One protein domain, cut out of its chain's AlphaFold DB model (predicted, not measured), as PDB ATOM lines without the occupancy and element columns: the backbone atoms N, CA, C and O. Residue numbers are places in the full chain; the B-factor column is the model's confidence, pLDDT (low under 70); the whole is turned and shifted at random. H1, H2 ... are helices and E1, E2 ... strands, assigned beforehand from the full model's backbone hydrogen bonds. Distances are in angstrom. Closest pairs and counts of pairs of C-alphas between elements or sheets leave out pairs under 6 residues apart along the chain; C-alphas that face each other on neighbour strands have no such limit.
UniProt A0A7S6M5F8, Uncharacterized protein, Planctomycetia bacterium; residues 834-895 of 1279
ATOM      1  N   ALA A 834     196.757 192.994 168.545       86.69
ATOM      2  CA  ALA A 834     197.618 194.160 168.508       86.69
ATOM      3  C   ALA A 834     198.420 194.269 169.807       86.69
ATOM      4  O   ALA A 834     197.863 194.352 170.903       86.69
ATOM      5  N   CYS A 835     199.737 194.291 169.659       87.69
ATOM      6  CA  CYS A 835     200.688 194.590 170.706       87.69
ATOM      7  C   CYS A 835     201.225 196.000 170.493       87.69
ATOM      8  O   CYS A 835     201.974 196.234 169.541       87.69
ATOM      9  N   CYS A 836     200.795 196.937 171.336       86.81
ATOM     10  CA  CYS A 836     201.169 198.343 171.222       86.81
ATOM     11  C   CYS A 836     202.361 198.654 172.126       86.81
ATOM     12  O   CYS A 836     202.300 198.412 173.333       86.81
ATOM     13  N   PHE A 837     203.406 199.237 171.550       84.56
ATOM     14  CA  PHE A 837     204.602 199.650 172.272       84.56
ATOM     15  C   PHE A 837     204.522 201.125 172.701       84.56
ATOM     16  O   PHE A 837     203.785 201.909 172.089       84.56
ATOM     17  N   PRO A 838     205.292 201.533 173.730       75.06
ATOM     18  CA  PRO A 838     205.316 202.919 174.205       75.06
ATOM     19  C   PRO A 838     205.715 203.950 173.136       75.06
ATOM     20  O   PRO A 838     205.260 205.091 173.177       75.06
ATOM     21  N   ASP A 839     206.521 203.551 172.148       77.94
ATOM     22  CA  ASP A 839     206.948 204.397 171.023       77.94
ATOM     23  C   ASP A 839     205.841 204.631 169.971       77.94
ATOM     24  O   ASP A 839     206.019 205.397 169.023       77.94
ATOM     25  N   GLY A 840     204.669 204.012 170.149       75.25
ATOM     26  CA  GLY A 840     203.542 204.072 169.223       75.25
ATOM     27  C   GLY A 840     203.551 202.998 168.144       75.25
ATOM     28  O   GLY A 840     202.535 202.852 167.463       75.25
ATOM     29  N   SER A 841     204.633 202.229 168.008       83.38
ATOM     30  CA  SER A 841     204.675 201.101 167.083       83.38
ATOM     31  C   SER A 841     203.717 199.989 167.529       83.38
ATOM     32  O   SER A 841     203.344 199.868 168.700       83.38
ATOM     33  N   CYS A 842     203.269 199.179 166.569       85.88
ATOM     34  CA  CYS A 842     202.366 198.066 166.823       85.88
ATOM     35  C   CYS A 842     202.780 196.827 166.046       85.88
ATOM     36  O   CYS A 842     203.029 196.907 164.840       85.88
ATOM     37  N   LEU A 843     202.767 195.675 166.714       86.94
ATOM     38  CA  LEU A 843     202.973 194.368 166.093       86.94
ATOM     39  C   LEU A 843     201.796 193.434 166.391       86.94
ATOM     40  O   LEU A 843     201.240 193.452 167.481       86.94
ATOM     41  N   GLN A 844     201.416 192.591 165.431       86.50
ATOM     42  CA  GLN A 844     200.479 191.490 165.682       86.50
ATOM     43  C   GLN A 844     201.220 190.353 166.390       86.50
ATOM     44  O   GLN A 844     202.116 189.751 165.795       86.50
ATOM     45  N   ARG A 845     200.901 190.101 167.661       85.19
ATOM     46  CA  ARG A 845     201.580 189.120 168.532       85.19
ATOM     47  C   ARG A 845     200.572 188.405 169.428       85.19
ATOM     48  O   ARG A 845     199.417 188.814 169.470       85.19
ATOM     49  N   SER A 846     200.975 187.335 170.108       81.88
ATOM     50  CA  SER A 846     200.160 186.725 171.164       81.88
ATOM     51  C   SER A 846     200.193 187.574 172.446       81.88
ATOM     52  O   SER A 846     200.961 188.535 172.560       81.88
ATOM     53  N   ALA A 847     199.354 187.234 173.426       78.44
ATOM     54  CA  ALA A 847     199.312 187.940 174.705       78.44
ATOM     55  C   ALA A 847     200.637 187.830 175.480       78.44
ATOM     56  O   ALA A 847     201.127 188.837 175.998       78.44
ATOM     57  N   SER A 848     201.235 186.634 175.531       74.62
ATOM     58  CA  SER A 848     202.505 186.407 176.233       74.62
ATOM     59  C   SER A 848     203.685 187.018 175.494       74.62
ATOM     60  O   SER A 848     204.499 187.668 176.145       74.62
ATOM     61  N   ASP A 849     203.746 186.900 174.162       78.12
ATOM     62  CA  ASP A 849     204.765 187.584 173.354       78.12
ATOM     63  C   ASP A 849     204.721 189.093 173.597       78.12
ATOM     64  O   ASP A 849     205.751 189.747 173.760       78.12
ATOM     65  N   CYS A 850     203.512 189.658 173.647       83.19
ATOM     66  CA  CYS A 850     203.344 191.085 173.838       83.19
ATOM     67  C   CYS A 850     203.834 191.552 175.213       83.19
ATOM     68  O   CYS A 850     204.589 192.521 175.294       83.19
ATOM     69  N   ALA A 851     203.475 190.821 176.271       79.25
ATOM     70  CA  ALA A 851     203.967 191.090 177.616       79.25
ATOM     71  C   ALA A 851     205.497 190.926 177.713       79.25
ATOM     72  O   ALA A 851     206.163 191.757 178.329       79.25
ATOM     73  N   CYS A 852     206.070 189.903 177.065       76.12
ATOM     74  CA  CYS A 852     207.518 189.659 177.078       76.12
ATOM     75  C   CYS A 852     208.310 190.743 176.337       76.12
ATOM     76  O   CYS A 852     209.414 191.086 176.752       76.12
ATOM     77  N   LEU A 853     207.752 191.307 175.263       77.81
ATOM     78  CA  LEU A 853     208.361 192.409 174.512       77.81
ATOM     79  C   LEU A 853     208.120 193.788 175.163       77.81
ATOM     80  O   LEU A 853     208.528 194.803 174.602       77.81
ATOM     81  N   GLY A 854     207.459 193.844 176.326       79.56
ATOM     82  CA  GLY A 854     207.154 195.096 177.027       79.56
ATOM     83  C   GLY A 854     206.053 195.934 176.365       79.56
ATOM     84  O   GLY A 854     205.974 197.140 176.597       79.56
ATOM     85  N   GLY A 855     205.221 195.318 175.521       83.19
ATOM     86  CA  GLY A 855     204.063 195.950 174.896       83.19
ATOM     87  C   GLY A 855     202.756 195.655 175.635       83.19
ATOM     88  O   GLY A 855     202.658 194.747 176.462       83.19
ATOM     89  N   VAL A 856     201.711 196.419 175.314       84.62
ATOM     90  CA  VAL A 856     200.366 196.236 175.876       84.62
ATOM     91  C   VAL A 856     199.483 195.493 174.877       84.62
ATOM     92  O   VAL A 856     199.210 195.989 173.777       84.62
ATOM     93  N   PHE A 857     199.016 194.304 175.266       83.88
ATOM     94  CA  PHE A 857     198.165 193.458 174.432       83.88
ATOM     95  C   PHE A 857     196.723 193.970 174.418       83.88
ATOM     96  O   PHE A 857     196.084 194.109 175.460       83.88
ATOM     97  N   ARG A 858     196.181 194.230 173.228       81.69
ATOM     98  CA  ARG A 858     194.839 194.810 173.038       81.69
ATOM     99  C   ARG A 858     193.713 193.770 172.960       81.69
ATOM    100  O   ARG A 858     192.583 194.114 172.624       81.69
ATOM    101  N   GLY A 859     194.012 192.512 173.277       77.31
ATOM    102  CA  GLY A 859     193.073 191.399 173.188       77.31
ATOM    103  C   GLY A 859     193.104 190.705 171.827       77.31
ATOM    104  O   GLY A 859     193.550 191.255 170.819       77.31
ATOM    105  N   VAL A 860     192.627 189.465 171.808       79.75
ATOM    106  CA  VAL A 860     192.606 188.606 170.618       79.75
ATOM    107  C   VAL A 860     191.765 189.229 169.498       79.75
ATOM    108  O   VAL A 860     190.653 189.693 169.738       79.75
ATOM    109  N   GLY A 861     192.287 189.227 168.270       77.19
ATOM    110  CA  GLY A 861     191.608 189.734 167.071       77.19
ATOM    111  C   GLY A 861     191.705 191.249 166.854       77.19
ATOM    112  O   GLY A 861     191.232 191.748 165.834       77.19
ATOM    113  N   SER A 862     192.326 191.992 167.775       83.44
ATOM    114  CA  SER A 862     192.607 193.423 167.590       83.44
ATOM    115  C   SER A 862     193.687 193.650 166.520       83.44
ATOM    116  O   SER A 862     194.657 192.898 166.443       83.44
ATOM    117  N   THR A 863     193.544 194.684 165.681       82.81
ATOM    118  CA  THR A 863     194.475 194.973 164.570       82.81
ATOM    119  C   THR A 863     195.412 196.139 164.892       82.81
ATOM    120  O   THR A 863     195.095 197.003 165.703       82.81
ATOM    121  N   CYS A 864     196.575 196.195 164.237       81.62
ATOM    122  CA  CYS A 864     197.546 197.286 164.401       81.62
ATOM    123  C   CYS A 864     197.192 198.570 163.629       81.62
ATOM    124  O   CYS A 864     198.078 199.319 163.228       81.62
ATOM    125  N   ALA A 865     195.904 198.813 163.379       80.44
ATOM    126  CA  ALA A 865     195.424 199.996 162.678       80.44
ATOM    127  C   ALA A 865     194.522 200.835 163.607       80.44
ATOM    128  O   ALA A 865     193.563 200.283 164.150       80.44
ATOM    129  N   PRO A 866     194.763 202.156 163.754       67.69
ATOM    130  CA  PRO A 866     195.855 202.934 163.156       67.69
ATOM    131  C   PRO A 866     197.219 202.701 163.847       67.69
ATOM    132  O   PRO A 866     197.272 202.365 165.026       67.69
ATOM    133  N   ASN A 867     198.310 202.886 163.094       65.75
ATOM    134  CA  ASN A 867     199.697 202.914 163.576       65.75
ATOM    135  C   ASN A 867     200.250 204.326 163.282       65.75
ATOM    136  O   ASN A 867     200.387 204.646 162.096       65.75
ATOM    137  N   PRO A 868     200.479 205.198 164.287       73.69
ATOM    138  CA  PRO A 868     200.717 204.888 165.705       73.69
ATOM    139  C   PRO A 868     199.491 204.392 166.487       73.69
ATOM    140  O   PRO A 868     198.389 204.903 166.284       73.69
ATOM    141  N   CYS A 869     199.694 203.426 167.392       73.56
ATOM    142  CA  CYS A 869     198.632 202.878 168.246       73.56
ATOM    143  C   CYS A 869     197.933 203.985 169.058       73.56
ATOM    144  O   CYS A 869     198.620 204.723 169.773       73.56
ATOM    145  N   PRO A 870     196.588 204.061 169.055       76.62
ATOM    146  CA  PRO A 870     195.866 204.974 169.926       76.62
ATOM    147  C   PRO A 870     196.071 204.608 171.405       76.62
ATOM    148  O   PRO A 870     196.264 203.442 171.778       76.62
ATOM    149  N   GLY A 871     196.038 205.633 172.243       77.25
ATOM    150  CA  GLY A 871     196.127 205.577 173.696       77.25
ATOM    151  C   GLY A 871     194.792 205.922 174.350       77.25
ATOM    152  O   GLY A 871     193.842 206.349 173.686       77.25
ATOM    153  N   ALA A 872     194.713 205.715 175.658       80.56
ATOM    154  CA  ALA A 872     193.575 206.123 176.455       80.56
ATOM    155  C   ALA A 872     193.478 207.652 176.420       80.56
ATOM    156  O   ALA A 872     194.473 208.366 176.569       80.56
ATOM    157  N   CYS A 873     192.274 208.146 176.168       83.94
ATOM    158  CA  CYS A 873     191.938 209.556 176.162       83.94
ATOM    159  C   CYS A 873     190.735 209.782 177.065       83.94
ATOM    160  O   CYS A 873     189.623 209.360 176.728       83.94
ATOM    161  N   CYS A 874     190.951 210.438 178.202       80.44
ATOM    162  CA  CYS A 874     189.875 210.737 179.140       80.44
ATOM    163  C   CYS A 874     189.294 212.117 178.853       80.44
ATOM    164  O   CYS A 874     190.008 213.120 178.894       80.44
ATOM    165  N   ILE A 875     187.992 212.144 178.576       80.94
ATOM    166  CA  ILE A 875     187.196 213.349 178.328       80.94
ATOM    167  C   ILE A 875     186.023 213.282 179.309       80.94
ATOM    168  O   ILE A 875     185.252 212.324 179.267       80.94
ATOM    169  N   ASP A 876     185.920 214.240 180.230       72.56
ATOM    170  CA  ASP A 876     184.829 214.332 181.217       72.56
ATOM    171  C   ASP A 876     184.567 213.033 182.012       72.56
ATOM    172  O   ASP A 876     183.429 212.639 182.264       72.56
ATOM    173  N   GLY A 877     185.638 212.326 182.394       68.62
ATOM    174  CA  GLY A 877     185.554 211.067 183.144       68.62
ATOM    175  C   GLY A 877     185.223 209.830 182.299       68.62
ATOM    176  O   GLY A 877     185.243 208.722 182.827       68.62
ATOM    177  N   LEU A 878     184.988 209.967 180.993       73.31
ATOM    178  CA  LEU A 878     184.804 208.854 180.059       73.31
ATOM    179  C   LEU A 878     186.105 208.581 179.293       73.31
ATOM    180  O   LEU A 878     186.666 209.477 178.661       73.31
ATOM    181  N   CYS A 879     186.581 207.333 179.329       76.81
ATOM    182  CA  CYS A 879     187.770 206.927 178.581       76.81
ATOM    183  C   CYS A 879     187.403 206.518 177.153       76.81
ATOM    184  O   CYS A 879     186.503 205.702 176.946       76.81
ATOM    185  N   SER A 880     188.123 207.039 176.163       78.62
ATOM    186  CA  SER A 880     187.997 206.642 174.758       78.62
ATOM    187  C   SER A 880     189.364 206.423 174.110       78.62
ATOM    188  O   SER A 880     190.340 207.074 174.463       78.62
ATOM    189  N   TRP A 881     189.443 205.505 173.148       75.06
ATOM    190  CA  TRP A 881     190.658 205.210 172.385       75.06
ATOM    191  C   TRP A 881     190.885 206.256 171.295       75.06
ATOM    192  O   TRP A 881     190.135 206.284 170.320       75.06
ATOM    193  N   ARG A 882     191.897 207.118 171.433       82.62
ATOM    194  CA  ARG A 882     192.189 208.189 170.456       82.62
ATOM    195  C   ARG A 882     193.681 208.272 170.159       82.62
ATOM    196  O   ARG A 882     194.485 207.744 170.915       82.62
ATOM    197  N   THR A 883     194.077 208.904 169.058       81.38
ATOM    198  CA  THR A 883     195.482 209.307 168.880       81.38
ATOM    199  C   THR A 883     195.801 210.485 169.805       81.38
ATOM    200  O   THR A 883     194.885 211.149 170.300       81.38
ATOM    201  N   SER A 884     197.084 210.788 170.025       78.81
ATOM    202  CA  SER A 884     197.489 211.965 170.812       78.81
ATOM    203  C   SER A 884     196.859 213.261 170.291       78.81
ATOM    204  O   SER A 884     196.384 214.085 171.071       78.81
ATOM    205  N   LEU A 885     196.786 213.400 168.966       80.75
ATOM    206  CA  LEU A 885     196.192 214.546 168.289       80.75
ATOM    207  C   LEU A 885     194.667 214.585 168.453       80.75
ATOM    208  O   LEU A 885     194.112 215.620 168.812       80.75
ATOM    209  N   ASP A 886     193.987 213.457 168.241       81.75
ATOM    210  CA  ASP A 886     192.526 213.378 168.380       81.75
ATOM    211  C   ASP A 886     192.066 213.570 169.824       81.75
ATOM    212  O   ASP A 886     190.960 214.054 170.063       81.75
ATOM    213  N   CYS A 887     192.901 213.182 170.787       81.50
ATOM    214  CA  CYS A 887     192.622 213.378 172.198       81.50
ATOM    215  C   CYS A 887     192.725 214.852 172.600       81.50
ATOM    216  O   CYS A 887     191.790 215.392 173.193       81.50
ATOM    217  N   ALA A 888     193.809 215.517 172.189       80.50
ATOM    218  CA  ALA A 888     193.993 216.948 172.410       80.50
ATOM    219  C   ALA A 888     192.882 217.773 171.738       80.50
ATOM    220  O   ALA A 888     192.318 218.678 172.351       80.50
ATOM    221  N   ASN A 889     192.502 217.411 170.507       82.81
ATOM    222  CA  ASN A 889     191.415 218.069 169.778       82.81
ATOM    223  C   ASN A 889     190.045 217.895 170.450       82.81
ATOM    224  O   ASN A 889     189.172 218.745 170.288       82.81
ATOM    225  N   ALA A 890     189.848 216.807 171.196       77.94
ATOM    226  CA  ALA A 890     188.616 216.536 171.928       77.94
ATOM    227  C   ALA A 890     188.600 217.140 173.347       77.94
ATOM    228  O   ALA A 890     187.662 216.883 174.096       77.94
ATOM    229  N   GLY A 891     189.624 217.920 173.725       76.81
ATOM    230  CA  GLY A 891     189.752 218.494 175.069       76.81
ATOM    231  C   GLY A 891     190.053 217.459 176.158       76.81
ATOM    232  O   GLY A 891     189.872 217.748 177.337       76.81
ATOM    233  N   GLY A 892     190.481 216.255 175.768       77.06
ATOM    234  CA  GLY A 892     190.806 215.168 176.682       77.06
ATOM    235  C   GLY A 892     192.282 215.124 177.060       77.06
ATOM    236  O   GLY A 892     193.146 215.670 176.372       77.06
ATOM    237  N   VAL A 893     192.582 214.422 178.150       80.19
ATOM    238  CA  VAL A 893     193.958 214.131 178.571       80.19
ATOM    239  C   VAL A 893     194.405 212.837 177.894       80.19
ATOM    240  O   VAL A 893     193.708 211.828 177.988       80.19
ATOM    241  N   TYR A 894     195.538 212.869 177.185       78.38
ATOM    242  CA  TYR A 894     196.093 211.709 176.482       78.38
ATOM    243  C   TYR A 894     197.124 210.979 177.339       78.38
ATOM    244  O   TYR A 894     198.102 211.582 177.774       78.38
ATOM    245  N   TYR A 895     196.949 209.674 177.528       71.88
ATOM    246  CA  TYR A 895     197.718 208.873 178.492       71.88
ATOM    247  C   TYR A 895     198.910 208.133 177.860       71.88
ATOM    248  O   TYR A 895     199.444 207.184 178.428       71.88
TER     249      TYR A 895
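What this domain is: This is residues 834 to 895 of the 1279 residues of an uncharacterized protein of Planctomycetia bacterium (UniProt A0A7S6M5F8). Two small lobes of the same build follow each other along an elongated outline, each a three-stranded antiparallel sheet with one short helix over one face. The first lobe holds E1, E2, H1 and E3, the second E4, E5, H2 and E6, and a ten-residue link runs between them. The printed part has 62 residues with two named helices and six named strands, in the order E1 E2 H1 E3 E4 E5 H2 E6; the sheets run E2 E1 E3 and E5 E4 E6. The class is mixed, helices and strands; the whole is compact, with a radius of gyration of the C-alphas of 12.1 A, and spans 34 by 19 by 19 A.

Where its parts are: E1, residues 834 to 836, begins at C-alpha 834 (197.618, 194.160, 168.508) and is 6.1 A long. E2, residues 842 to 845, is 9.1 A long, H1, residues 847 to 852, 8.7 A, and E3, residues 856 to 860, 12.1 A. E4, residues 871 to 875, begins at C-alpha 871 (196.127, 205.577, 173.696) and is 12.7 A long. E5, residues 878 to 882, is 12.1 A long, and H2, residues 884 to 889, 8.7 A. E6, residues 893 to 895, is 6.5 A long and ends at C-alpha 895 (197.718, 208.873, 178.492).

How they stand to each other: In the first sheet E1 is the inner strand. E1 and E2 form a hairpin, with N 835 and O 843 2.8 A apart, within hydrogen-bond range; E1 and E3 are antiparallel at 172 degrees, with N 858 and O 834 2.9 A apart, also within range. H1 is on this sheet at a height over the sheet of 8.4 A; it only just lies over E1 alone, with 4 of its 6 C-alphas falling on E1 and 2 on E3. It runs along the strands, at 21 degrees to E1 on the local plane, and its closest C-alphas to E1 are those of Cys 850 and Cys 835, 5.4 A apart. E2, H1 and E3 make a split strand-helix-strand unit, two strands running the same way with E1 between them in the sheet, and its crossover is right-handed. In the second sheet E4 is the inner strand; E4 and E5 form a hairpin, with N 873 and O 880 2.8 A apart, and E6 is antiparallel to E4, with N 893 and O 874 3.0 A apart, both pairs within hydrogen-bond range. H2 is on this sheet at a height over the sheet of 8.0 A and runs along the strands, at 8 degrees to E4 on the local plane; the closest C-alphas of H2 and E4 are those of Cys 887 and Cys 873, 5.5 A apart. E5, H2 and E6 make a second split unit, with E4 between the strands and a right-handed crossover. In H1 and H2 every O i to N i+4 pair is within hydrogen-bond range. E1, E2, H1 and E3 are each apart from E4, E5, H2 and E6.

The domain as a whole: The two C-alphas farthest apart are those of Ser 848 and Gly 891, 34.5 A. The printed part has no cut; the link from E3 to E4 is short, and the other links are tight. The mean pLDDT of the printed part is 79.4, and residues 866, 867 and 877 are under 70.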